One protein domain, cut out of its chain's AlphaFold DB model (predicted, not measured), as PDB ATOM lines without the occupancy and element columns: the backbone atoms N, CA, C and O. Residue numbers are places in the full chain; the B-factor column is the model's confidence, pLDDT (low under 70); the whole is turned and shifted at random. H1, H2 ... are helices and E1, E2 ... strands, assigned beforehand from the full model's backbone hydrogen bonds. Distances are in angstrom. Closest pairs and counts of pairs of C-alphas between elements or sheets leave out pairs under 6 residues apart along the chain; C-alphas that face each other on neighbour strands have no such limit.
ATOM      1  N   SER A  34      20.063 -26.321  16.329       69.69
ATOM      2  CA  SER A  34      19.785 -24.969  15.826       69.69
ATOM      3  C   SER A  34      20.163 -24.885  14.348       69.69
ATOM      4  O   SER A  34      21.118 -25.537  13.904       69.69
ATOM      5  N   GLN A  35      19.451 -24.074  13.565       78.88
ATOM      6  CA  GLN A  35      19.781 -23.951  12.143       78.88
ATOM      7  C   GLN A  35      21.194 -23.395  11.942       78.88
ATOM      8  O   GLN A  35      21.866 -23.763  10.971       78.88
ATOM      9  N   ALA A  36      21.667 -22.579  12.888       78.81
ATOM     10  CA  ALA A  36      23.025 -22.062  12.918       78.81
ATOM     11  C   ALA A  36      24.068 -23.188  13.043       78.81
ATOM     12  O   ALA A  36      25.035 -23.192  12.284       78.81
ATOM     13  N   ASP A  37      23.853 -24.177  13.919       84.62
ATOM     14  CA  ASP A  37      24.769 -25.317  14.097       84.62
ATOM     15  C   ASP A  37      24.862 -26.167  12.814       84.62
ATOM     16  O   ASP A  37      25.955 -26.436  12.300       84.62
ATOM     17  N   ALA A  38      23.712 -26.511  12.223       86.31
ATOM     18  CA  ALA A  38      23.661 -27.267  10.971       86.31
ATOM     19  C   ALA A  38      24.303 -26.501   9.797       86.31
ATOM     20  O   ALA A  38      24.934 -27.093   8.914       86.31
ATOM     21  N   SER A  39      24.157 -25.175   9.779       89.50
ATOM     22  CA  SER A  39      24.748 -24.294   8.768       89.50
ATOM     23  C   SER A  39      26.255 -24.139   8.943       89.50
ATOM     24  O   SER A  39      26.979 -24.180   7.949       89.50
ATOM     25  N   VAL A  40      26.743 -24.048  10.183       92.38
ATOM     26  CA  VAL A  40      28.177 -24.008  10.505       92.38
ATOM     27  C   VAL A  40      28.886 -25.248   9.997       92.38
ATOM     28  O   VAL A  40      29.928 -25.119   9.360       92.38
ATOM     29  N   LYS A  41      28.302 -26.435  10.174       91.12
ATOM     30  CA  LYS A  41      28.880 -27.669   9.633       91.12
ATOM     31  C   LYS A  41      29.001 -27.632   8.105       91.12
ATOM     32  O   LYS A  41      30.081 -27.858   7.570       91.12
ATOM     33  N   LYS A  42      27.923 -27.262   7.402       90.62
ATOM     34  CA  LYS A  42      27.922 -27.137   5.930       90.62
ATOM     35  C   LYS A  42      28.948 -26.115   5.436       90.62
ATOM     36  O   LYS A  42      29.619 -26.346   4.431       90.62
ATOM     37  N   MET A  43      29.064 -24.982   6.127       93.62
ATOM     38  CA  MET A  43      30.045 -23.951   5.797       93.62
ATOM     39  C   MET A  43      31.473 -24.411   6.073       93.62
ATOM     40  O   MET A  43      32.336 -24.176   5.236       93.62
ATOM     41  N   ALA A  44      31.729 -25.072   7.204       93.88
ATOM     42  CA  ALA A  44      33.046 -25.597   7.552       93.88
ATOM     43  C   ALA A  44      33.543 -26.596   6.499       93.88
ATOM     44  O   ALA A  44      34.691 -26.497   6.054       93.88
ATOM     45  N   ASP A  45      32.658 -27.491   6.050       92.25
ATOM     46  CA  ASP A  45      32.947 -28.446   4.983       92.25
ATOM     47  C   ASP A  45      33.299 -27.712   3.684       92.25
ATOM     48  O   ASP A  45      34.342 -27.977   3.090       92.25
ATOM     49  N   ALA A  46      32.488 -26.732   3.268       92.25
ATOM     50  CA  ALA A  46      32.742 -25.950   2.056       92.25
ATOM     51  C   ALA A  46      34.042 -25.126   2.138       92.25
ATOM     52  O   ALA A  46      34.819 -25.102   1.186       92.25
ATOM     53  N   LEU A  47      34.316 -24.472   3.267       93.12
ATOM     54  CA  LEU A  47      35.540 -23.690   3.492       93.12
ATOM     55  C   LEU A  47      36.800 -24.566   3.493       93.12
ATOM     56  O   LEU A  47      37.882 -24.092   3.146       93.12
ATOM     57  N   SER A  48      36.664 -25.841   3.858       90.06
ATOM     58  CA  SER A  48      37.776 -26.792   3.943       90.06
ATOM     59  C   SER A  48      37.976 -27.616   2.668       90.06
ATOM     60  O   SER A  48      38.897 -28.432   2.615       90.06
ATOM     61  N   GLN A  49      37.153 -27.418   1.631       88.81
ATOM     62  CA  GLN A  49      37.334 -28.111   0.356       88.81
ATOM     63  C   GLN A  49      38.679 -27.746  -0.291       88.81
ATOM     64  O   GLN A  49      39.084 -26.580  -0.261       88.81
ATOM     65  N   PRO A  50      39.375 -28.722  -0.900       84.06
ATOM     66  CA  PRO A  50      40.585 -28.449  -1.658       84.06
ATOM     67  C   PRO A  50      40.260 -27.710  -2.965       84.06
ATOM     68  O   PRO A  50      39.189 -27.881  -3.544       84.06
ATOM     69  N   GLY A  51      41.231 -26.945  -3.464       86.38
ATOM     70  CA  GLY A  51      41.141 -26.261  -4.754       86.38
ATOM     71  C   GLY A  51      40.628 -24.823  -4.675       86.38
ATOM     72  O   GLY A  51      40.216 -24.330  -3.625       86.38
ATOM     73  N   GLU A  52      40.703 -24.139  -5.812       90.81
ATOM     74  CA  GLU A  52      40.289 -22.744  -5.972       90.81
ATOM     75  C   GLU A  52      38.898 -22.651  -6.605       90.81
ATOM     76  O   GLU A  52      38.433 -23.580  -7.267       90.81
ATOM     77  N   GLY A  53      38.235 -21.515  -6.405       90.38
ATOM     78  CA  GLY A  53      36.956 -21.194  -7.025       90.38
ATOM     79  C   GLY A  53      35.894 -20.763  -6.023       90.38
ATOM     80  O   GLY A  53      36.127 -20.693  -4.814       90.38
ATOM     81  N   THR A  54      34.702 -20.501  -6.551       91.75
ATOM     82  CA  THR A  54      33.575 -19.970  -5.785       91.75
ATOM     83  C   THR A  54      32.430 -20.971  -5.767       91.75
ATOM     84  O   THR A  54      32.026 -21.497  -6.800       91.75
ATOM     85  N   THR A  55      31.889 -21.226  -4.580       92.69
ATOM     86  CA  THR A  55      30.716 -22.087  -4.365       92.69
ATOM     87  C   THR A  55      29.664 -21.346  -3.558       92.69
ATOM     88  O   THR A  55      30.010 -20.550  -2.692       92.69
ATOM     89  N   ALA A  56      28.385 -21.618  -3.802       90.75
ATOM     90  CA  ALA A  56      27.298 -21.072  -2.995       90.75
ATOM     91  C   ALA A  56      26.865 -22.078  -1.921       90.75
ATOM     92  O   ALA A  56      26.671 -23.258  -2.211       90.75
ATOM     93  N   VAL A  57      26.673 -21.605  -0.689       91.88
ATOM     94  CA  VAL A  57      26.143 -22.396   0.428       91.88
ATOM     95  C   VAL A  57      24.893 -21.710   0.960       91.88
ATOM     96  O   VAL A  57      24.870 -20.496   1.147       91.88
ATOM     97  N   ARG A  58      23.831 -22.481   1.209       89.69
ATOM     98  CA  ARG A  58      22.650 -21.979   1.920       89.69
ATOM     99  C   ARG A  58      22.844 -22.144   3.417       89.69
ATOM    100  O   ARG A  58      23.085 -23.259   3.881       89.69
ATOM    101  N   ILE A  59      22.681 -21.047   4.141       88.94
ATOM    102  CA  ILE A  59      22.702 -21.004   5.601       88.94
ATOM    103  C   ILE A  59      21.300 -20.698   6.121       88.94
ATOM    104  O   ILE A  59      20.529 -19.995   5.467       88.94
ATOM    105  N   GLY A  60      20.971 -21.268   7.270       88.31
ATOM    106  CA  GLY A  60      19.788 -20.977   8.067       88.31
ATOM    107  C   GLY A  60      20.215 -20.400   9.413       88.31
ATOM    108  O   GLY A  60      21.135 -20.924  10.040       88.31
ATOM    109  N   LEU A  61      19.571 -19.318   9.836       87.06
ATOM    110  CA  LEU A  61      19.814 -18.657  11.114       87.06
ATOM    111  C   LEU A  61      18.482 -18.440  11.824       87.06
ATOM    112  O   LEU A  61      17.567 -17.824  11.263       87.06
ATOM    113  N   ASP A  62      18.386 -18.916  13.058       87.69
ATOM    114  CA  ASP A  62      17.278 -18.592  13.950       87.69
ATOM    115  C   ASP A  62      17.384 -17.121  14.402       87.69
ATOM    116  O   ASP A  62      18.453 -16.510  14.337       87.69
ATOM    117  N   SER A  63      16.269 -16.510  14.805       84.56
ATOM    118  CA  SER A  63      16.265 -15.123  15.285       84.56
ATOM    119  C   SER A  63      17.200 -14.950  16.484       84.56
ATOM    120  O   SER A  63      17.095 -15.669  17.475       84.56
ATOM    121  N   GLY A  64      18.097 -13.970  16.404       85.25
ATOM    122  CA  GLY A  64      19.133 -13.726  17.399       85.25
ATOM    123  C   GLY A  64      20.390 -14.575  17.218       85.25
ATOM    124  O   GLY A  64      21.349 -14.351  17.949       85.25
ATOM    125  N   ASP A  65      20.447 -15.502  16.265       90.06
ATOM    126  CA  ASP A  65      21.639 -16.324  16.055       90.06
ATOM    127  C   ASP A  65      22.579 -15.721  15.007       90.06
ATOM    128  O   ASP A  65      22.179 -14.988  14.093       90.06
ATOM    129  N   ALA A  66      23.861 -16.050  15.142       90.94
ATOM    130  CA  ALA A  66      24.911 -15.657  14.222       90.94
ATOM    131  C   ALA A  66      25.874 -16.807  13.904       90.94
ATOM    132  O   ALA A  66      26.047 -17.746  14.677       90.94
ATOM    133  N   ILE A  67      26.544 -16.694  12.764       94.12
ATOM    134  CA  ILE A  67      27.684 -17.508  12.360       94.12
ATOM    135  C   ILE A  67      28.876 -16.577  12.193       94.12
ATOM    136  O   ILE A  67      28.796 -15.571  11.487       94.12
ATOM    137  N   ILE A  68      29.987 -16.927  12.832       95.00
ATOM    138  CA  ILE A  68      31.165 -16.067  12.940       95.00
ATOM    139  C   ILE A  68      32.392 -16.867  12.532       95.00
ATOM    140  O   ILE A  68      32.669 -17.916  13.108       95.00
ATOM    141  N   GLY A  69      33.124 -16.384  11.536       96.12
ATOM    142  CA  GLY A  69      34.435 -16.904  11.171       96.12
ATOM    143  C   GLY A  69      35.536 -16.094  11.841       96.12
ATOM    144  O   GLY A  69      35.453 -14.869  11.877       96.12
ATOM    145  N   PHE A  70      36.587 -16.761  12.311       96.12
ATOM    146  CA  PHE A  70      37.787 -16.136  12.856       96.12
ATOM    147  C   PHE A  70      39.023 -16.612  12.099       96.12
ATOM    148  O   PHE A  70      39.286 -17.813  11.997       96.12
ATOM    149  N   SER A  71      39.809 -15.664  11.593       94.88
ATOM    150  CA  SER A  71      41.124 -15.951  11.017       94.88
ATOM    151  C   SER A  71      42.083 -16.478  12.088       94.88
ATOM    152  O   SER A  71      41.874 -16.320  13.297       94.88
ATOM    153  N   GLN A  72      43.163 -17.115  11.653       93.25
ATOM    154  CA  GLN A  72      44.151 -17.706  12.547       93.25
ATOM    155  C   GLN A  72      44.805 -16.667  13.468       93.25
ATOM    156  O   GLN A  72      44.891 -16.900  14.673       93.25
ATOM    157  N   ALA A  73      45.226 -15.529  12.906       89.81
ATOM    158  CA  ALA A  73      45.996 -14.497  13.601       89.81
ATOM    159  C   ALA A  73      45.132 -13.459  14.344       89.81
ATOM    160  O   ALA A  73      45.652 -12.699  15.164       89.81
ATOM    161  N   ALA A  74      43.824 -13.402  14.077       91.31
ATOM    162  CA  ALA A  74      42.943 -12.447  14.736       91.31
ATOM    163  C   ALA A  74      42.698 -12.805  16.207       91.31
ATOM    164  O   ALA A  74      42.441 -13.957  16.554       91.31
ATOM    165  N   LYS A  75      42.706 -11.779  17.064       92.62
ATOM    166  CA  LYS A  75      42.216 -11.864  18.451       92.62
ATOM    167  C   LYS A  75      40.702 -11.679  18.544       92.62
ATOM    168  O   LYS A  75      40.078 -12.150  19.485       92.62
ATOM    169  N   GLU A  76      40.122 -10.997  17.568       92.69
ATOM    170  CA  GLU A  76      38.703 -10.681  17.496       92.69
ATOM    171  C   GLU A  76      38.290 -10.489  16.039       92.69
ATOM    172  O   GLU A  76      39.096 -10.090  15.194       92.69
ATOM    173  N   PHE A  77      37.023 -10.764  15.767       92.88
ATOM    174  CA  PHE A  77      36.357 -10.313  14.557       92.88
ATOM    175  C   PHE A  77      35.915  -8.857  14.751       92.88
ATOM    176  O   PHE A  77      35.408  -8.518  15.821       92.88
ATOM    177  N   ARG A  78      36.053  -8.011  13.722       89.69
ATOM    178  CA  ARG A  78      35.539  -6.631  13.718       89.69
ATOM    179  C   ARG A  78      34.714  -6.344  12.470       89.69
ATOM    180  O   ARG A  78      35.116  -6.687  11.360       89.69
ATOM    181  N   CYS A  79      33.614  -5.630  12.656       85.88
ATOM    182  CA  CYS A  79      32.736  -5.133  11.606       85.88
ATOM    183  C   CYS A  79      32.763  -3.604  11.622       85.88
ATOM    184  O   CYS A  79      32.154  -2.978  12.491       85.88
ATOM    185  N   TYR A  80      33.483  -2.998  10.681       82.25
ATOM    186  CA  TYR A  80      33.560  -1.545  10.552       82.25
ATOM    187  C   TYR A  80      32.397  -1.050   9.694       82.25
ATOM    188  O   TYR A  80      32.173  -1.573   8.603       82.25
ATOM    189  N   GLY A  81      31.646  -0.056  10.182       75.19
ATOM    190  CA  GLY A  81      30.537   0.553   9.429       75.19
ATOM    191  C   GLY A  81      29.313  -0.351   9.218       75.19
ATOM    192  O   GLY A  81      28.499  -0.087   8.338       75.19
ATOM    193  N   CYS A  82      29.186  -1.424  10.000       72.25
ATOM    194  CA  CYS A  82      28.100  -2.396   9.887       72.25
ATOM    195  C   CYS A  82      26.775  -2.095  10.624       72.25
ATOM    196  O   CYS A  82      25.800  -2.766  10.294       72.25
ATOM    197  N   PRO A  83      26.644  -1.165  11.595       64.06
ATOM    198  CA  PRO A  83      25.331  -0.868  12.177       64.06
ATOM    199  C   PRO A  83      24.381  -0.310  11.106       64.06
ATOM    200  O   PRO A  83      24.676   0.716  10.489       64.06
ATOM    201  N   GLN A  84      23.239  -0.961  10.864       55.72
ATOM    202  CA  GLN A  84      22.226  -0.419   9.960       55.72
ATOM    203  C   GLN A  84      21.478   0.716  10.666       55.72
ATOM    204  O   GLN A  84      20.529   0.475  11.400       55.72
ATOM    205  N   GLY A  85      21.887   1.962  10.424       47.72
ATOM    206  CA  GLY A  85      21.011   3.114  10.662       47.72
ATOM    207  C   GLY A  85      21.513   4.202  11.603       47.72
ATOM    208  O   GLY A  85      20.789   5.176  11.793       47.72
ATOM    209  N   VAL A  86      22.732   4.120  12.142       48.47
ATOM    210  CA  VAL A  86      23.322   5.260  12.862       48.47
ATOM    211  C   VAL A  86      24.495   5.802  12.066       48.47
ATOM    212  O   VAL A  86      25.602   5.267  12.082       48.47
ATOM    213  N   TYR A  87      24.215   6.878  11.336       50.88
ATOM    214  CA  TYR A  87      25.231   7.705  10.708       50.88
ATOM    215  C   TYR A  87      26.167   8.240  11.781       50.88
ATOM    216  O   TYR A  87      25.728   8.866  12.745       50.88
ATOM    217  N   SER A  88      27.461   8.019  11.590       46.78
ATOM    218  CA  SER A  88      28.464   8.581  12.468       46.78
ATOM    219  C   SER A  88      29.671   9.092  11.691       46.78
ATOM    220  O   SER A  88      30.205   8.358  10.859       46.78
ATOM    221  N   PRO A  89      30.156  10.304  12.012       49.66
ATOM    222  CA  PRO A  89      31.450  10.794  11.545       49.66
ATOM    223  C   PRO A  89      32.639  10.098  12.236       49.66
ATOM    224  O   PRO A  89      33.769  10.194  11.769       49.66
ATOM    225  N   VAL A  90      32.391   9.398  13.344       54.84
ATOM    226  CA  VAL A  90      33.361   8.609  14.105       54.84
ATOM    227  C   VAL A  90      33.320   7.148  13.634       54.84
ATOM    228  O   VAL A  90      32.219   6.593  13.548       54.84
ATOM    229  N   PRO A  91      34.462   6.496  13.345       60.09
ATOM    230  CA  PRO A  91      34.508   5.072  13.020       60.09
ATOM    231  C   PRO A  91      33.968   4.234  14.187       60.09
ATOM    232  O   PRO A  91      34.644   4.011  15.193       60.09
ATOM    233  N   TYR A  92      32.724   3.778  14.050       72.56
ATOM    234  CA  TYR A  92      32.154   2.743  14.902       72.56
ATOM    235  C   TYR A  92      32.508   1.375  14.327       72.56
ATOM    236  O   TYR A  92      32.346   1.132  13.123       72.56
ATOM    237  N   TYR A  93      32.923   0.461  15.196       79.38
ATOM    238  CA  TYR A  93      32.986  -0.952  14.853       79.38
ATOM    239  C   TYR A  93      32.300  -1.795  15.917       79.38
ATOM    240  O   TYR A  93      32.380  -1.511  17.110       79.38
ATOM    241  N   SER A  94      31.629  -2.855  15.485       83.75
ATOM    242  CA  SER A  94      31.198  -3.920  16.385       83.75
ATOM    243  C   SER A  94      32.229  -5.041  16.369       83.75
ATOM    244  O   SER A  94      32.800  -5.324  15.312       83.75
ATOM    245  N   TYR A  95      32.475  -5.698  17.497       89.25
ATOM    246  CA  TYR A  95      33.443  -6.791  17.565       89.25
ATOM    247  C   TYR A  95      32.931  -7.990  18.350       89.25
ATOM    248  O   TYR A  95      32.056  -7.871  19.200       89.25
ATOM    249  N   VAL A  96      33.509  -9.149  18.047       90.81
ATOM    250  CA  VAL A  96      33.318 -10.394  18.796       90.81
ATOM    251  C   VAL A  96      34.702 -10.937  19.109       90.81
ATOM    252  O   VAL A  96      35.505 -11.161  18.199       90.81
ATOM    253  N   SER A  97      34.991 -11.155  20.388       92.75
ATOM    254  CA  SER A  97      36.254 -11.754  20.822       92.75
ATOM    255  C   SER A  97      36.373 -13.188  20.304       92.75
ATOM    256  O   SER A  97      35.425 -13.970  20.391       92.75
ATOM    257  N   LYS A  98      37.545 -13.555  19.775       93.81
ATOM    258  CA  LYS A  98      37.801 -14.934  19.356       93.81
ATOM    259  C   LYS A  98      37.809 -15.832  20.600       93.81
ATOM    260  O   LYS A  98      38.527 -15.523  21.554       93.81
ATOM    261  N   PRO A  99      37.047 -16.935  20.621       91.62
ATOM    262  CA  PRO A  99      36.992 -17.802  21.788       91.62
ATOM    263  C   PRO A  99      38.334 -18.505  22.011       91.62
ATOM    264  O   PRO A  99      39.029 -18.893  21.069       91.62
ATOM    265  N   SER A 100      38.677 -18.727  23.277       90.19
ATOM    266  CA  SER A 100      39.896 -19.426  23.694       90.19
ATOM    267  C   SER A 100      39.744 -20.954  23.730       90.19
ATOM    268  O   SER A 100      40.501 -21.627  24.427       90.19
ATOM    269  N   THR A 101      38.749 -21.514  23.036       89.31
ATOM    270  CA  THR A 101      38.531 -22.968  22.979       89.31
ATOM    271  C   THR A 101      39.560 -23.642  22.072       89.31
ATOM    272  O   THR A 101      40.195 -22.992  21.240       89.31
ATOM    273  N   ALA A 102      39.736 -24.958  22.208       87.56
ATOM    274  CA  ALA A 102      40.726 -25.712  21.435       87.56
ATOM    275  C   ALA A 102      40.499 -25.623  19.912       87.56
ATOM    276  O   ALA A 102      41.454 -25.658  19.137       87.56
ATOM    277  N   GLU A 103      39.247 -25.467  19.478       91.62
ATOM    278  CA  GLU A 103      38.855 -25.355  18.071       91.62
ATOM    279  C   GLU A 103      39.276 -24.029  17.435       91.62
ATOM    280  O   GLU A 103      39.355 -23.957  16.211       91.62
ATOM    281  N   CYS A 104      39.547 -23.000  18.244       92.19
ATOM    282  CA  CYS A 104      39.883 -21.646  17.802       92.19
ATOM    283  C   CYS A 104      41.263 -21.170  18.282       92.19
ATOM    284  O   CYS A 104      41.842 -20.256  17.689       92.19
ATOM    285  N   ALA A 105      41.836 -21.780  19.318       89.44
ATOM    286  CA  ALA A 105      43.138 -21.402  19.854       89.44
ATOM    287  C   ALA A 105      44.240 -21.557  18.789       89.44
ATOM    288  O   ALA A 105      44.592 -22.663  18.389       89.44
ATOM    289  N   ASN A 106      44.794 -20.429  18.330       86.81
ATOM    290  CA  ASN A 106      45.859 -20.351  17.318       86.81
ATOM    291  C   ASN A 106      45.544 -21.018  15.962       86.81
ATOM    292  O   ASN A 106      46.455 -21.284  15.180       86.81
ATOM    293  N   VAL A 107      44.268 -21.271  15.662       92.88
ATOM    294  CA  VAL A 107      43.805 -21.883  14.406       92.88
ATOM    295  C   VAL A 107      42.635 -21.079  13.830       92.88
ATOM    296  O   VAL A 107      41.937 -20.404  14.592       92.88
ATOM    297  N   PRO A 108      42.417 -21.076  12.504       94.31
ATOM    298  CA  PRO A 108      41.205 -20.491  11.945       94.31
ATOM    299  C   PRO A 108      39.999 -21.355  12.331       94.31
ATOM    300  O   PRO A 108      40.094 -22.584  12.385       94.31
ATOM    301  N   CYS A 109      38.867 -20.722  12.620       96.12
ATOM    302  CA  CYS A 109      37.678 -21.429  13.087       96.12
ATOM    303  C   CYS A 109      36.383 -20.729  12.672       96.12
ATOM    304  O   CYS A 109      36.387 -19.563  12.279       96.12
ATOM    305  N   ILE A 110      35.276 -21.456  12.761       96.56
ATOM    306  CA  ILE A 110      33.918 -20.969  12.527       96.56
ATOM    307  C   ILE A 110      33.048 -21.362  13.717       96.56
ATOM    308  O   ILE A 110      33.131 -22.492  14.189       96.56
ATOM    309  N   CYS A 111      32.217 -20.446  14.197       95.00
ATOM    310  CA  CYS A 111      31.373 -20.663  15.361       95.00
ATOM    311  C   CYS A 111      29.912 -20.327  15.071       95.00
ATOM    312  O   CYS A 111      29.628 -19.327  14.409       95.00
ATOM    313  N   SER A 112      28.993 -21.128  15.611       94.12
ATOM    314  CA  SER A 112      27.619 -20.705  15.863       94.12
ATOM    315  C   SER A 112      27.585 -19.897  17.159       94.12
ATOM    316  O   SER A 112      28.200 -20.255  18.164       94.12
ATOM    317  N   CYS A 113      26.874 -18.781  17.124       91.69
ATOM    318  CA  CYS A 113      26.649 -17.875  18.234       91.69
ATOM    319  C   CYS A 113      25.146 -17.799  18.466       91.69
ATOM    320  O   CYS A 113      24.411 -17.335  17.596       91.69
ATOM    321  N   LYS A 114      24.692 -18.268  19.626       90.06
ATOM    322  CA  LYS A 114      23.274 -18.288  19.984       90.06
ATOM    323  C   LYS A 114      22.898 -17.050  20.776       90.06
ATOM    324  O   LYS A 114      23.602 -16.702  21.728       90.06
ATOM    325  N   GLY A 115      21.779 -16.427  20.415       86.44
ATOM    326  CA  GLY A 115      21.221 -15.283  21.139       86.44
ATOM    327  C   GLY A 115      22.204 -14.120  21.290       86.44
ATOM    328  O   GLY A 115      22.463 -13.679  22.411       86.44
ATOM    329  N   ILE A 116      22.768 -13.658  20.175       87.19
ATOM    330  CA  ILE A 116      23.686 -12.527  20.122       87.19
ATOM    331  C   ILE A 116      23.027 -11.255  20.659       87.19
ATOM    332  O   ILE A 116      21.864 -10.956  20.372       87.19
ATOM    333  N   ARG A 117      23.775 -10.490  21.450       84.81
ATOM    334  CA  ARG A 117      23.332  -9.219  22.024       84.81
ATOM    335  C   ARG A 117      24.421  -8.177  21.881       84.81
ATOM    336  O   ARG A 117      25.606  -8.488  21.974       84.81
ATOM    337  N   ILE A 118      23.990  -6.941  21.666       77.50
ATOM    338  CA  ILE A 118      24.873  -5.783  21.712       77.50
ATOM    339  C   ILE A 118      25.058  -5.430  23.183       77.50
ATOM    340  O   ILE A 118      24.096  -5.071  23.861       77.50
ATOM    341  N   GLU A 119      26.288  -5.523  23.667       72.19
ATOM    342  CA  GLU A 119      26.687  -4.900  24.918       72.19
ATOM    343  C   GLU A 119      27.334  -3.561  24.565       72.19
ATOM    344  O   GLU A 119      28.423  -3.483  23.991       72.19
ATOM    345  N   LEU A 120      26.606  -2.479  24.851       59.72
ATOM    346  CA  LEU A 120      27.172  -1.138  24.783       59.72
ATOM    347  C   LEU A 120      28.333  -1.095  25.782       59.72
ATOM    348  O   LEU A 120      28.121  -1.454  26.945       59.72
ATOM    349  N   PRO A 121      29.545  -0.688  25.374       53.50
ATOM    350  CA  PRO A 121      30.655  -0.648  26.305       53.50
ATOM    351  C   PRO A 121      30.306   0.306  27.449       53.50
ATOM    352  O   PRO A 121      30.001   1.485  27.245       53.50
ATOM    353  N   GLY A 122      30.397  -0.191  28.678       44.94
ATOM    354  CA  GLY A 122      30.707   0.682  29.795       44.94
ATOM    355  C   GLY A 122      32.090   1.274  29.531       44.94
ATOM    356  O   GLY A 122      33.082   0.579  29.683       44.94
ATOM    357  N   GLN A 123      32.125   2.541  29.116       43.59
ATOM    358  CA  GLN A 123      33.311   3.335  28.772       43.59
ATOM    359  C   GLN A 123      34.068   2.952  27.485       43.59
ATOM    360  O   GLN A 123      34.512   1.835  27.249       43.59
ATOM    361  N   LEU A 124      34.241   3.987  26.663       50.06
ATOM    362  CA  LEU A 124      34.973   4.043  25.404       50.06
ATOM    363  C   LEU A 124      36.458   3.704  25.614       50.06
ATOM    364  O   LEU A 124      37.242   4.570  25.993       50.06
ATOM    365  N   THR A 125      36.867   2.468  25.336       46.66
ATOM    366  CA  THR A 125      38.290   2.082  25.290       46.66
ATOM    367  C   THR A 125      38.758   1.812  23.860       46.66
ATOM    368  O   THR A 125      39.449   0.830  23.594       46.66
ATOM    369  N   GLY A 126      38.377   2.671  22.914       45.12
ATOM    370  CA  GLY A 126      39.042   2.724  21.616       45.12
ATOM    371  C   GLY A 126      40.404   3.399  21.769       45.12
ATOM    372  O   GLY A 126      40.503   4.482  22.348       45.12
ATOM    373  N   ARG A 127      41.470   2.780  21.253       51.81
ATOM    374  CA  ARG A 127      42.689   3.535  20.936       51.81
ATOM    375  C   ARG A 127      42.298   4.568  19.875       51.81
ATOM    376  O   ARG A 127      41.760   4.182  18.849       51.81
ATOM    377  N   GLU A 128      42.532   5.845  20.174       48.88
ATOM    378  CA  GLU A 128      42.335   6.990  19.272       48.88
ATOM    379  C   GLU A 128      40.947   7.072  18.612       48.88
ATOM    380  O   GLU A 128      40.758   6.755  17.445       48.88
ATOM    381  N   GLY A 129      39.952   7.557  19.359       54.94
ATOM    382  CA  GLY A 129      38.717   8.093  18.773       54.94
ATOM    383  C   GLY A 129      37.728   7.079  18.186       54.94
ATOM    384  O   GLY A 129      36.637   7.492  17.820       54.94
ATOM    385  N   GLU A 130      38.042   5.784  18.122       61.97
ATOM    386  CA  GLU A 130      37.095   4.744  17.695       61.97
ATOM    387  C   GLU A 130      36.075   4.411  18.799       61.97
ATOM    388  O   GLU A 130      36.409   4.331  19.984       61.97
ATOM    389  N   GLN A 131      34.821   4.163  18.409       69.69
ATOM    390  CA  GLN A 131      33.792   3.649  19.316       69.69
ATOM    391  C   GLN A 131      33.544   2.164  19.022       69.69
ATOM    392  O   GLN A 131      33.102   1.798  17.933       69.69
ATOM    393  N   ALA A 132      33.839   1.304  19.996       76.75
ATOM    394  CA  ALA A 132      33.735  -0.146  19.862       76.75
ATOM    395  C   ALA A 132      32.470  -0.676  20.548       76.75
ATOM    396  O   ALA A 132      32.251  -0.381  21.715       76.75
ATOM    397  N   MET A 133      31.658  -1.484  19.868       80.69
ATOM    398  CA  MET A 133      30.508  -2.176  20.469       80.69
ATOM    399  C   MET A 133      30.801  -3.669  20.576       80.69
ATOM    400  O   MET A 133      31.059  -4.317  19.559       80.69
ATOM    401  N   GLU A 134      30.758  -4.231  21.781       85.44
ATOM    402  CA  GLU A 134      30.954  -5.669  21.945       85.44
ATOM    403  C   GLU A 134      29.660  -6.412  21.602       85.44
ATOM    404  O   GLU A 134      28.571  -6.064  22.057       85.44
ATOM    405  N   LEU A 135      29.774  -7.457  20.791       86.88
ATOM    406  CA  LEU A 135      28.700  -8.401  20.532       86.88
ATOM    407  C   LEU A 135      28.976  -9.675  21.332       86.88
ATOM    408  O   LEU A 135      29.995 -10.338  21.125       86.88
ATOM    409  N   ARG A 136      28.057 -10.034  22.230       87.62
ATOM    410  CA  ARG A 136      28.177 -11.227  23.077       87.62
ATOM    411  C   ARG A 136      27.173 -12.297  22.701       87.62
ATOM    412  O   ARG A 136      26.029 -12.001  22.374       87.62
ATOM    413  N   CYS A 137      27.614 -13.547  22.787       88.19
ATOM    414  CA  CYS A 137      26.809 -14.738  22.538       88.19
ATOM    415  C   CYS A 137      26.383 -15.359  23.871       88.19
ATOM    416  O   CYS A 137      27.216 -15.514  24.763       88.19
ATOM    417  N   ALA A 138      25.122 -15.775  23.994       87.56
ATOM    418  CA  ALA A 138      24.660 -16.542  25.153       87.56
ATOM    419  C   ALA A 138      25.224 -17.975  25.155       87.56
ATOM    420  O   ALA A 138      25.447 -18.563  26.211       87.56
ATOM    421  N   GLY A 139      25.473 -18.529  23.968       87.56
ATOM    422  CA  GLY A 139      26.156 -19.803  23.781       87.56
ATOM    423  C   GLY A 139      26.982 -19.788  22.503       87.56
ATOM    424  O   GLY A 139      26.600 -19.142  21.527       87.56
ATOM    425  N   LEU A 140      28.112 -20.491  22.515       89.12
ATOM    426  CA  LEU A 140      29.025 -20.568  21.381       89.12
ATOM    427  C   LEU A 140      29.439 -22.023  21.142       89.12
ATOM    428  O   LEU A 140      29.820 -22.713  22.086       89.12
ATOM    429  N   SER A 141      29.386 -22.475  19.892       91.69
ATOM    430  CA  SER A 141      29.905 -23.780  19.470       91.69
ATOM    431  C   SER A 141      30.757 -23.596  18.226       91.69
ATOM    432  O   SER A 141      30.339 -22.908  17.300       91.69
ATOM    433  N   CYS A 142      31.957 -24.173  18.200       93.62
ATOM    434  CA  CYS A 142      32.949 -23.885  17.169       93.62
ATOM    435  C   CYS A 142      33.464 -25.146  16.480       93.62
ATOM    436  O   CYS A 142      33.546 -26.216  17.077       93.62
ATOM    437  N   LEU A 143      33.866 -24.986  15.222       94.38
ATOM    438  CA  LEU A 143      34.585 -25.969  14.427       94.38
ATOM    439  C   LEU A 143      35.883 -25.350  13.910       94.38
ATOM    440  O   LEU A 143      35.918 -24.195  13.476       94.38
ATOM    441  N   LYS A 144      36.954 -26.142  13.916       94.31
ATOM    442  CA  LYS A 144      38.229 -25.764  13.306       94.31
ATOM    443  C   LYS A 144      38.106 -25.761  11.781       94.31
ATOM    444  O   LYS A 144      37.473 -26.644  11.208       94.31
ATOM    445  N   LEU A 145      38.766 -24.808  11.129       93.44
ATOM    446  CA  LEU A 145      38.902 -24.751   9.674       93.44
ATOM    447  C   LEU A 145      40.285 -25.244   9.232       93.44
ATOM    448  O   LEU A 145      41.279 -25.082   9.943       93.44
ATOM    449  N   ALA A 146      40.347 -25.848   8.043       91.19
ATOM    450  CA  ALA A 146      41.611 -26.281   7.443       91.19
ATOM    451  C   ALA A 146      42.384 -25.119   6.801       91.19
ATOM    452  O   ALA A 146      43.611 -25.070   6.873       91.19
ATOM    453  N   ASN A 147      41.657 -24.181   6.195       91.81
ATOM    454  CA  ASN A 147      42.208 -23.038   5.478       91.81
ATOM    455  C   ASN A 147      42.068 -21.769   6.320       91.81
ATOM    456  O   ASN A 147      41.095 -21.608   7.061       91.81
ATOM    457  N   ASN A 148      43.036 -20.859   6.198       92.75
ATOM    458  CA  ASN A 148      42.951 -19.572   6.878       92.75
ATOM    459  C   ASN A 148      41.940 -18.645   6.180       92.75
ATOM    460  O   ASN A 148      41.674 -18.781   4.984       92.75
ATOM    461  N   LEU A 149      41.405 -17.692   6.943       93.06
ATOM    462  CA  LEU A 149      40.550 -16.619   6.440       93.06
ATOM    463  C   LEU A 149      41.411 -15.389   6.104       93.06
ATOM    464  O   LEU A 149      42.443 -15.189   6.750       93.06
ATOM    465  N   PRO A 150      41.016 -14.557   5.126       90.44
ATOM    466  CA  PRO A 150      41.704 -13.305   4.839       90.44
ATOM    467  C   PRO A 150      41.605 -12.331   6.020       90.44
ATOM    468  O   PRO A 150      40.652 -12.360   6.802       90.44
ATOM    469  N   ASP A 151      42.573 -11.423   6.109       88.19
ATOM    470  CA  ASP A 151      42.615 -10.422   7.179       88.19
ATOM    471  C   ASP A 151      41.473  -9.408   7.075       88.19
ATOM    472  O   ASP A 151      41.017  -8.889   8.095       88.19
ATOM    473  N   GLN A 152      41.006  -9.124   5.857       90.19
ATOM    474  CA  GLN A 152      39.967  -8.137   5.592       90.19
ATOM    475  C   GLN A 152      39.064  -8.554   4.424       90.19
ATOM    476  O   GLN A 152      39.510  -9.163   3.453       90.19
ATOM    477  N   THR A 153      37.784  -8.184   4.500       90.00
ATOM    478  CA  THR A 153      36.790  -8.388   3.438       90.00
ATOM    479  C   THR A 153      35.941  -7.129   3.259       90.00
ATOM    480  O   THR A 153      35.197  -6.769   4.172       90.00
ATOM    481  N   PRO A 154      36.025  -6.431   2.114       86.00
ATOM    482  CA  PRO A 154      35.214  -5.243   1.866       86.00
ATOM    483  C   PRO A 154      33.755  -5.620   1.589       86.00
ATOM    484  O   PRO A 154      33.486  -6.571   0.868       86.00
ATOM    485  N   LEU A 155      32.803  -4.835   2.093       82.50
ATOM    486  CA  LEU A 155      31.361  -5.067   1.913       82.50
ATOM    487  C   LEU A 155      30.690  -4.022   1.015       82.50
ATOM    488  O   LEU A 155      29.467  -3.994   0.920       82.50
ATOM    489  N   LYS A 156      31.460  -3.166   0.329       78.69
ATOM    490  CA  LYS A 156      30.939  -2.071  -0.515       78.69
ATOM    491  C   LYS A 156      29.799  -2.509  -1.442       78.69
ATOM    492  O   LYS A 156      28.783  -1.827  -1.523       78.69
ATOM    493  N   ALA A 157      29.952  -3.648  -2.118       78.50
ATOM    494  CA  ALA A 157      28.958  -4.153  -3.066       78.50
ATOM    495  C   ALA A 157      27.640  -4.599  -2.404       78.50
ATOM    496  O   ALA A 157      26.592  -4.541  -3.040       78.50
ATOM    497  N   ALA A 158      27.672  -4.988  -1.126       75.19
ATOM    498  CA  ALA A 158      26.472  -5.298  -0.349       75.19
ATOM    499  C   ALA A 158      25.736  -4.036   0.145       75.19
ATOM    500  O   ALA A 158      24.571  -4.110   0.526       75.19
ATOM    501  N   TYR A 159      26.394  -2.870   0.108       73.69
ATOM    502  CA  TYR A 159      25.871  -1.592   0.599       73.69
ATOM    503  C   TYR A 159      26.051  -0.455  -0.429       73.69
ATOM    504  O   TYR A 159      26.680   0.563  -0.125       73.69
ATOM    505  N   PRO A 160      25.492  -0.569  -1.648       66.06
ATOM    506  CA  PRO A 160      25.784   0.350  -2.756       66.06
ATOM    507  C   PRO A 160      25.374   1.809  -2.492       66.06
ATOM    508  O   PRO A 160      25.993   2.722  -3.029       66.06
ATOM    509  N   ASN A 161      24.388   2.045  -1.619       66.69
ATOM    510  CA  ASN A 161      23.875   3.384  -1.299       66.69
ATOM    511  C   ASN A 161      24.667   4.104  -0.187       66.69
ATOM    512  O   ASN A 161      24.258   5.166   0.272       66.69
ATOM    513  N   THR A 162      25.793   3.537   0.264       62.53
ATOM    514  CA  THR A 162      26.653   4.109   1.324       62.53
ATOM    515  C   THR A 162      27.834   4.923   0.770       62.53
ATOM    516  O   THR A 162      28.840   5.143   1.439       62.53
ATOM    517  N   THR A 163      27.710   5.396  -0.473       50.75
ATOM    518  CA  THR A 163      28.744   6.041  -1.302       50.75
ATOM    519  C   THR A 163      29.357   7.332  -0.753       50.75
ATOM    520  O   THR A 163      30.377   7.752  -1.291       50.75
ATOM    521  N   SER A 164      28.805   7.938   0.303       52.25
ATOM    522  CA  SER A 164      29.356   9.145   0.944       52.25
ATOM    523  C   SER A 164      30.356   8.871   2.075       52.25
ATOM    524  O   SER A 164      30.911   9.815   2.637       52.25
ATOM    525  N   LEU A 165      30.594   7.605   2.438       54.09
ATOM    526  CA  LEU A 165      31.509   7.251   3.522       54.09
ATOM    527  C   LEU A 165      32.969   7.305   3.053       54.09
ATOM    528  O   LEU A 165      33.343   6.632   2.094       54.09
ATOM    529  N   ALA A 166      33.815   8.026   3.792       51.94
ATOM    530  CA  ALA A 166      35.270   7.998   3.605       51.94
ATOM    531  C   ALA A 166      35.869   6.586   3.796       51.94
ATOM    532  O   ALA A 166      36.939   6.304   3.269       51.94
ATOM    533  N   ASN A 167      35.155   5.686   4.489       59.78
ATOM    534  CA  ASN A 167      35.504   4.279   4.675       59.78
ATOM    535  C   ASN A 167      34.260   3.402   4.437       59.78
ATOM    536  O   ASN A 167      33.311   3.448   5.219       59.78
ATOM    537  N   TYR A 168      34.243   2.613   3.359       71.81
ATOM    538  CA  TYR A 168      33.179   1.630   3.107       71.81
ATOM    539  C   TYR A 168      33.129   0.562   4.209       71.81
ATOM    540  O   TYR A 168      34.171   0.274   4.797       71.81
ATOM    541  N   PRO A 169      31.970  -0.078   4.462       80.50
ATOM    542  CA  PRO A 169      31.899  -1.149   5.444       80.50
ATOM    543  C   PRO A 169      32.812  -2.313   5.058       80.50
ATOM    544  O   PRO A 169      32.918  -2.677   3.881       80.50
ATOM    545  N   PHE A 170      33.470  -2.907   6.049       85.81
ATOM    546  CA  PHE A 170      34.325  -4.075   5.859       85.81
ATOM    547  C   PHE A 170      34.384  -4.946   7.115       85.81
ATOM    548  O   PHE A 170      34.227  -4.478   8.246       85.81
ATOM    549  N   TRP A 171      34.662  -6.225   6.900       90.56
ATOM    550  CA  TRP A 171      35.015  -7.175   7.946       90.56
ATOM    551  C   TRP A 171      36.520  -7.270   8.100       90.56
ATOM    552  O   TRP A 171      37.248  -7.240   7.111       90.56
ATOM    553  N   LYS A 172      36.982  -7.407   9.341       91.38
ATOM    554  CA  LYS A 172      38.382  -7.653   9.676       91.38
ATOM    555  C   LYS A 172      38.493  -8.856  10.600       91.38
ATOM    556  O   LYS A 172      37.718  -8.998  11.545       91.38
ATOM    557  N   GLY A 173      39.482  -9.702  10.332       92.38
ATOM    558  CA  GLY A 173      39.779 -10.882  11.135       92.38
ATOM    559  C   GLY A 173      38.814 -12.052  10.936       92.38
ATOM    560  O   GLY A 173      38.878 -12.989  11.729       92.38
ATOM    561  N   GLY A 174      37.963 -12.029   9.902       94.19
ATOM    562  CA  GLY A 174      37.035 -13.112   9.574       94.19
ATOM    563  C   GLY A 174      35.764 -12.642   8.859       94.19
ATOM    564  O   GLY A 174      35.806 -11.679   8.096       94.19
ATOM    565  N   PHE A 175      34.640 -13.314   9.114       93.94
ATOM    566  CA  PHE A 175      33.330 -13.011   8.522       93.94
ATOM    567  C   PHE A 175      32.206 -13.148   9.549       93.94
ATOM    568  O   PHE A 175      32.387 -13.787  10.587       93.94
ATOM    569  N   PHE A 176      31.033 -12.586   9.257       92.31
ATOM    570  CA  PHE A 176      29.937 -12.558  10.220       92.31
ATOM    571  C   PHE A 176      28.565 -12.528   9.551       92.31
ATOM    572  O   PHE A 176      28.258 -11.619   8.791       92.31
ATOM    573  N   PHE A 177      27.708 -13.494   9.868       91.44
ATOM    574  CA  PHE A 177      26.327 -13.548   9.394       91.44
ATOM    575  C   PHE A 177      25.385 -13.641  10.581       91.44
ATOM    576  O   PHE A 177      25.532 -14.543  11.389       91.44
ATOM    577  N   VAL A 178      24.403 -12.751  10.680       88.31
ATOM    578  CA  VAL A 178      23.478 -12.691  11.809       88.31
ATOM    579  C   VAL A 178      22.032 -12.558  11.345       88.31
ATOM    580  O   VAL A 178      21.752 -11.926  10.328       88.31
ATOM    581  N   ASN A 179      21.111 -13.134  12.111       84.19
ATOM    582  CA  ASN A 179      19.679 -12.884  11.995       84.19
ATOM    583  C   ASN A 179      19.188 -12.093  13.217       84.19
ATOM    584  O   ASN A 179      18.404 -12.582  14.021       84.19
ATOM    585  N   ALA A 180      19.700 -10.876  13.404       71.00
ATOM    586  CA  ALA A 180      19.370 -10.036  14.553       71.00
ATOM    587  C   ALA A 180      19.331  -8.558  14.150       71.00
ATOM    588  O   ALA A 180      20.368  -7.904  14.045       71.00
ATOM    589  N   GLY A 181      18.110  -8.046  13.960       65.44
ATOM    590  CA  GLY A 181      17.794  -6.615  13.903       65.44
ATOM    591  C   GLY A 181      18.783  -5.750  13.114       65.44
ATOM    592  O   GLY A 181      18.998  -5.964  11.924       65.44
ATOM    593  N   ASP A 182      19.330  -4.737  13.790       63.03
ATOM    594  CA  ASP A 182      20.094  -3.627  13.202       63.03
ATOM    595  C   ASP A 182      21.599  -3.920  13.025       63.03
ATOM    596  O   ASP A 182      22.379  -3.025  12.683       63.03
ATOM    597  N   ILE A 183      22.039  -5.167  13.234       69.88
ATOM    598  CA  ILE A 183      23.433  -5.565  13.017       69.88
ATOM    599  C   ILE A 183      23.609  -5.948  11.542       69.88
ATOM    600  O   ILE A 183      23.122  -6.979  11.081       69.88
ATOM    601  N   GLY A 184      24.314  -5.120  10.773       64.81
ATOM    602  CA  GLY A 184      24.573  -5.383   9.363       64.81
ATOM    603  C   GLY A 184      25.618  -6.476   9.138       64.81
ATOM    604  O   GLY A 184      26.696  -6.482   9.725       64.81
ATOM    605  N   ASN A 185      25.301  -7.390   8.227       73.31
ATOM    606  CA  ASN A 185      26.142  -8.505   7.782       73.31
ATOM    607  C   ASN A 185      26.245  -8.600   6.246       73.31
ATOM    608  O   ASN A 185      26.594  -9.643   5.699       73.31
ATOM    609  N   GLY A 186      25.859  -7.541   5.537       67.31
ATOM    610  CA  GLY A 186      25.781  -7.498   4.079       67.31
ATOM    611  C   GLY A 186      24.732  -8.424   3.458       67.31
ATOM    612  O   GLY A 186      24.670  -8.514   2.235       67.31
ATOM    613  N   LEU A 187      23.901  -9.103   4.256       71.56
ATOM    614  CA  LEU A 187      22.754  -9.858   3.760       71.56
ATOM    615  C   LEU A 187      21.488  -8.986   3.788       71.56
ATOM    616  O   LEU A 187      21.396  -8.053   4.592       71.56
ATOM    617  N   PRO A 188      20.494  -9.272   2.922       67.00
ATOM    618  CA  PRO A 188      19.182  -8.645   3.022       67.00
ATOM    619  C   PRO A 188      18.617  -8.830   4.430       67.00
ATOM    620  O   PRO A 188      18.740  -9.914   5.005       67.00
ATOM    621  N   ARG A 189      17.982  -7.784   4.978       66.06
ATOM    622  CA  ARG A 189      17.379  -7.865   6.311       66.06
ATOM    623  C   ARG A 189      16.353  -9.009   6.319       66.06
ATOM    624  O   ARG A 189      15.449  -9.006   5.478       66.06
ATOM    625  N   PRO A 190      16.490  -9.989   7.218       60.84
ATOM    626  CA  PRO A 190      15.577 -11.115   7.258       60.84
ATOM    627  C   PRO A 190      14.161 -10.656   7.625       60.84
ATOM    628  O   PRO A 190      13.973  -9.853   8.535       60.84
ATOM    629  N   GLN A 191      13.162 -11.148   6.886       62.62
ATOM    630  CA  GLN A 191      11.742 -10.811   7.078       62.62
ATOM    631  C   GLN A 191      11.004 -11.811   7.990       62.62
ATOM    632  O   GLN A 191       9.801 -11.681   8.202       62.62
ATOM    633  N   SER A 192      11.699 -12.824   8.513       63.44
ATOM    634  CA  SER A 192      11.114 -13.966   9.224       63.44
ATOM    635  C   SER A 192      11.925 -14.355  10.460       63.44
ATOM    636  O   SER A 192      13.121 -14.084  10.551       63.44
ATOM    637  N   SER A 193      11.274 -15.051  11.399       62.97
ATOM    638  CA  SER A 193      11.896 -15.596  12.619       62.97
ATOM    639  C   SER A 193      12.997 -16.625  12.343       62.97
ATOM    640  O   SER A 193      13.864 -16.833  13.185       62.97
ATOM    641  N   VAL A 194      12.976 -17.238  11.158       59.25
ATOM    642  CA  VAL A 194      14.035 -18.100  10.631       59.25
ATOM    643  C   VAL A 194      14.403 -17.587   9.252       59.25
ATOM    644  O   VAL A 194      13.550 -17.531   8.363       59.25
ATOM    645  N   ALA A 195      15.663 -17.210   9.069       73.12
ATOM    646  CA  ALA A 195      16.163 -16.659   7.823       73.12
ATOM    647  C   ALA A 195      17.027 -17.684   7.102       73.12
ATOM    648  O   ALA A 195      18.008 -18.172   7.658       73.12
ATOM    649  N   SER A 196      16.691 -17.973   5.844       81.69
ATOM    650  CA  SER A 196      17.588 -18.696   4.948       81.69
ATOM    651  C   SER A 196      18.229 -17.718   3.976       81.69
ATOM    652  O   SER A 196      17.544 -16.885   3.385       81.69
ATOM    653  N   SER A 197      19.544 -17.789   3.813       84.12
ATOM    654  CA  SER A 197      20.284 -16.925   2.893       84.12
ATOM    655  C   SER A 197      21.355 -17.711   2.158       84.12
ATOM    656  O   SER A 197      21.947 -18.649   2.693       84.12
ATOM    657  N   SER A 198      21.596 -17.337   0.904       87.56
ATOM    658  CA  SER A 198      22.743 -17.841   0.154       87.56
ATOM    659  C   SER A 198      23.966 -17.007   0.507       87.56
ATOM    660  O   SER A 198      23.895 -15.782   0.474       87.56
ATOM    661  N   VAL A 199      25.084 -17.666   0.790       91.25
ATOM    662  CA  VAL A 199      26.401 -17.043   0.964       91.25
ATOM    663  C   VAL A 199      27.366 -17.596  -0.075       91.25
ATOM    664  O   VAL A 199      27.254 -18.757  -0.481       91.25
ATOM    665  N   ALA A 200      28.296 -16.763  -0.530       92.12
ATOM    666  CA  ALA A 200      29.391 -17.198  -1.380       92.12
ATOM    667  C   ALA A 200      30.552 -17.677  -0.505       92.12
ATOM    668  O   ALA A 200      30.899 -17.031   0.480       92.12
ATOM    669  N   ILE A 201      31.141 -18.808  -0.878       93.75
ATOM    670  CA  ILE A 201      32.395 -19.325  -0.343       93.75
ATOM    671  C   ILE A 201      33.430 -19.227  -1.455       93.75
ATOM    672  O   ILE A 201      33.312 -19.935  -2.458       93.75
ATOM    673  N   GLU A 202      34.425 -18.368  -1.279       94.06
ATOM    674  CA  GLU A 202      35.539 -18.207  -2.212       94.06
ATOM    675  C   GLU A 202      36.784 -18.876  -1.637       94.06
ATOM    676  O   GLU A 202      37.117 -18.690  -0.466       94.06
ATOM    677  N   ARG A 203      37.476 -19.654  -2.469       93.50
ATOM    678  CA  ARG A 203      38.765 -20.270  -2.153       93.50
ATOM    679  C   ARG A 203      39.791 -19.825  -3.176       93.50
ATOM    680  O   ARG A 203      39.545 -19.914  -4.379       93.50
ATOM    681  N   LYS A 204      40.942 -19.364  -2.703       91.69
ATOM    682  CA  LYS A 204      41.973 -18.780  -3.557       91.69
ATOM    683  C   LYS A 204      43.353 -19.005  -2.977       91.69
ATOM    684  O   LYS A 204      43.554 -18.874  -1.769       91.69
ATOM    685  N   ARG A 205      44.319 -19.342  -3.826       88.81
ATOM    686  CA  ARG A 205      45.704 -19.488  -3.385       88.81
ATOM    687  C   ARG A 205      46.316 -18.111  -3.140       88.81
ATOM    688  O   ARG A 205      46.192 -17.197  -3.948       88.81
ATOM    689  N   SER A 206      46.983 -17.995  -2.005       83.06
ATOM    690  CA  SER A 206      47.816 -16.875  -1.590       83.06
ATOM    691  C   SER A 206      49.248 -17.379  -1.397       83.06
ATOM    692  O   SER A 206      49.470 -18.583  -1.246       83.06
ATOM    693  N   GLY A 207      50.235 -16.482  -1.391       75.56
ATOM    694  CA  GLY A 207      51.656 -16.842  -1.274       75.56
ATOM    695  C   GLY A 207      51.991 -17.735  -0.068       75.56
ATOM    696  O   GLY A 207      52.973 -18.467  -0.108       75.56
ATOM    697  N   THR A 208      51.156 -17.730   0.976       74.06
ATOM    698  CA  THR A 208      51.319 -18.531   2.200       74.06
ATOM    699  C   THR A 208      50.436 -19.784   2.271       74.06
ATOM    700  O   THR A 208      50.485 -20.496   3.271       74.06
ATOM    701  N   GLY A 209      49.610 -20.069   1.258       83.75
ATOM    702  CA  GLY A 209      48.708 -21.225   1.242       83.75
ATOM    703  C   GLY A 209      47.338 -20.938   0.629       83.75
ATOM    704  O   GLY A 209      47.126 -19.916  -0.017       83.75
ATOM    705  N   LEU A 210      46.388 -21.854   0.814       88.69
ATOM    706  CA  LEU A 210      45.007 -21.658   0.374       88.69
ATOM    707  C   LEU A 210      44.251 -20.806   1.404       88.69
ATOM    708  O   LEU A 210      44.191 -21.157   2.583       88.69
ATOM    709  N   LEU A 211      43.677 -19.692   0.955       92.00
ATOM    710  CA  LEU A 211      42.709 -18.917   1.723       92.00
ATOM    711  C   LEU A 211      41.302 -19.362   1.342       92.00
ATOM    712  O   LEU A 211      41.022 -19.629   0.173       92.00
ATOM    713  N   ALA A 212      40.419 -19.406   2.328       93.19
ATOM    714  CA  ALA A 212      38.996 -19.620   2.127       93.19
ATOM    715  C   ALA A 212      38.230 -18.539   2.883       93.19
ATOM    716  O   ALA A 212      38.635 -18.148   3.973       93.19
ATOM    717  N   ASN A 213      37.135 -18.037   2.329       94.06
ATOM    718  CA  ASN A 213      36.312 -17.055   3.019       94.06
ATOM    719  C   ASN A 213      34.840 -17.187   2.647       94.06
ATOM    720  O   ASN A 213      34.512 -17.700   1.579       94.06
ATOM    721  N   ALA A 214      33.970 -16.694   3.525       93.31
ATOM    722  CA  ALA A 214      32.541 -16.595   3.291       93.31
ATOM    723  C   ALA A 214      32.119 -15.124   3.234       93.31
ATOM    724  O   ALA A 214      32.518 -14.330   4.083       93.31
ATOM    725  N   CYS A 215      31.292 -14.754   2.260       91.62
ATOM    726  CA  CYS A 215      30.797 -13.387   2.124       91.62
ATOM    727  C   CYS A 215      29.398 -13.332   1.482       91.62
ATOM    728  O   CYS A 215      28.900 -14.347   0.976       91.62
ATOM    729  N   PRO A 216      28.720 -12.168   1.519       88.50
ATOM    730  CA  PRO A 216      27.490 -11.964   0.763       88.50
ATOM    731  C   PRO A 216      27.698 -12.255  -0.733       88.50
ATOM    732  O   PRO A 216      28.761 -11.932  -1.258       88.50
TER     733      PRO A 216
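Overview. This is residues 34 to 216 of the 225 residues of an uncharacterized protein of Candidatus Woesearchaeota archaeon (UniProt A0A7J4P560). Two sheets, E6 E7 E4 E3 E10 E9 and E8 E5 E2 E11, make a sandwich, face to face with their strands crossed at 78 degrees. Helix H1 packs between the four-strand sheet and a third sheet of long strands, E1 E12 E13. The printed part has 183 residues, one named helix followed by thirteen named strands, and is mostly strand, though under half of its residues are in named elements. The six-strand sheet is mixed and the other two are antiparallel, in the orders just named. The whole is compact and rounded, with a radius of gyration of the C-alphas of 15.5 A and spans of 42 by 39 by 34 A.

Arrangement. Start at H1, residues 35 to 47, where every O i to N i+4 pair is within hydrogen-bond range. It is on the strongly twisted sheet of E1, residues 53 to 62, E12, 194 to 206, and E13, 209 to 215, at a height of 7.2 A. Its closest C-alphas to E1 are Ser 39 and Ile 59, 5.0 A. Look there for N 57 and O 199, 2.9 A, and, in the hairpin E12 and E13, N 211 and O 204, 2.8 A. H1 is also on the sheet of E8, 139 to 144, E5, 109 to 114, E2, 66 to 70, and E11, 174 to 178, at a height of 8.4 A, making two layers, a helix on one face of a sheet, with each. It runs along E5, at 11 degrees on the local plane. Here find N 112 and O 141, 2.8 A, N 68 and O 111, 2.9 A, and N 177 and O 67, 2.8 A. The strongly twisted sheet of E6, 117 to 119, E7, 131 to 136, E4, 92 to 97, E3, 76 to 80, E10, 170 to 172, and E9, 152 to 154, faces the sheet E8 E5 E2 E11, and the parts of the two sheets that face each other are 10.3 A apart centre to centre. E7 and E4 are parallel, with N 95 and O 133 at 2.9 A; E3 and E10 are antiparallel, with N 78 and O 172 at 2.9 A. The hairpins have N 117 and O 136, 2.9 A, in E6 and E7, N 79 and O 94, 2.8 A, in E3 and E4, and N 153 and O 171, 2.8 A, in E9 and E10. E5 runs on into E6 at 96 degrees, and E7 into E8 at 92 degrees.

Along the chain. Find C-alpha 35 at (19.781, -23.951, 12.143); from there H1 runs 18.0 A. E1 is 28.9 A long, E12 35.9 A and E13 19.6 A, ending at C-alpha 215, (30.797, -13.387, 2.124).

Size, cuts and confidence. The C-alphas farthest apart, Gly 51 and Gln 123, are 45.4 A apart. The printed part has no cut. The long links are E3 to E4, E4 to E5, E6 to E7, E9 to E10 and E11 to E12. Mean pLDDT of the printed part is 81.0; 42 residues are under 70, among them 83 to 91, 120 to 131 and 160 to 167.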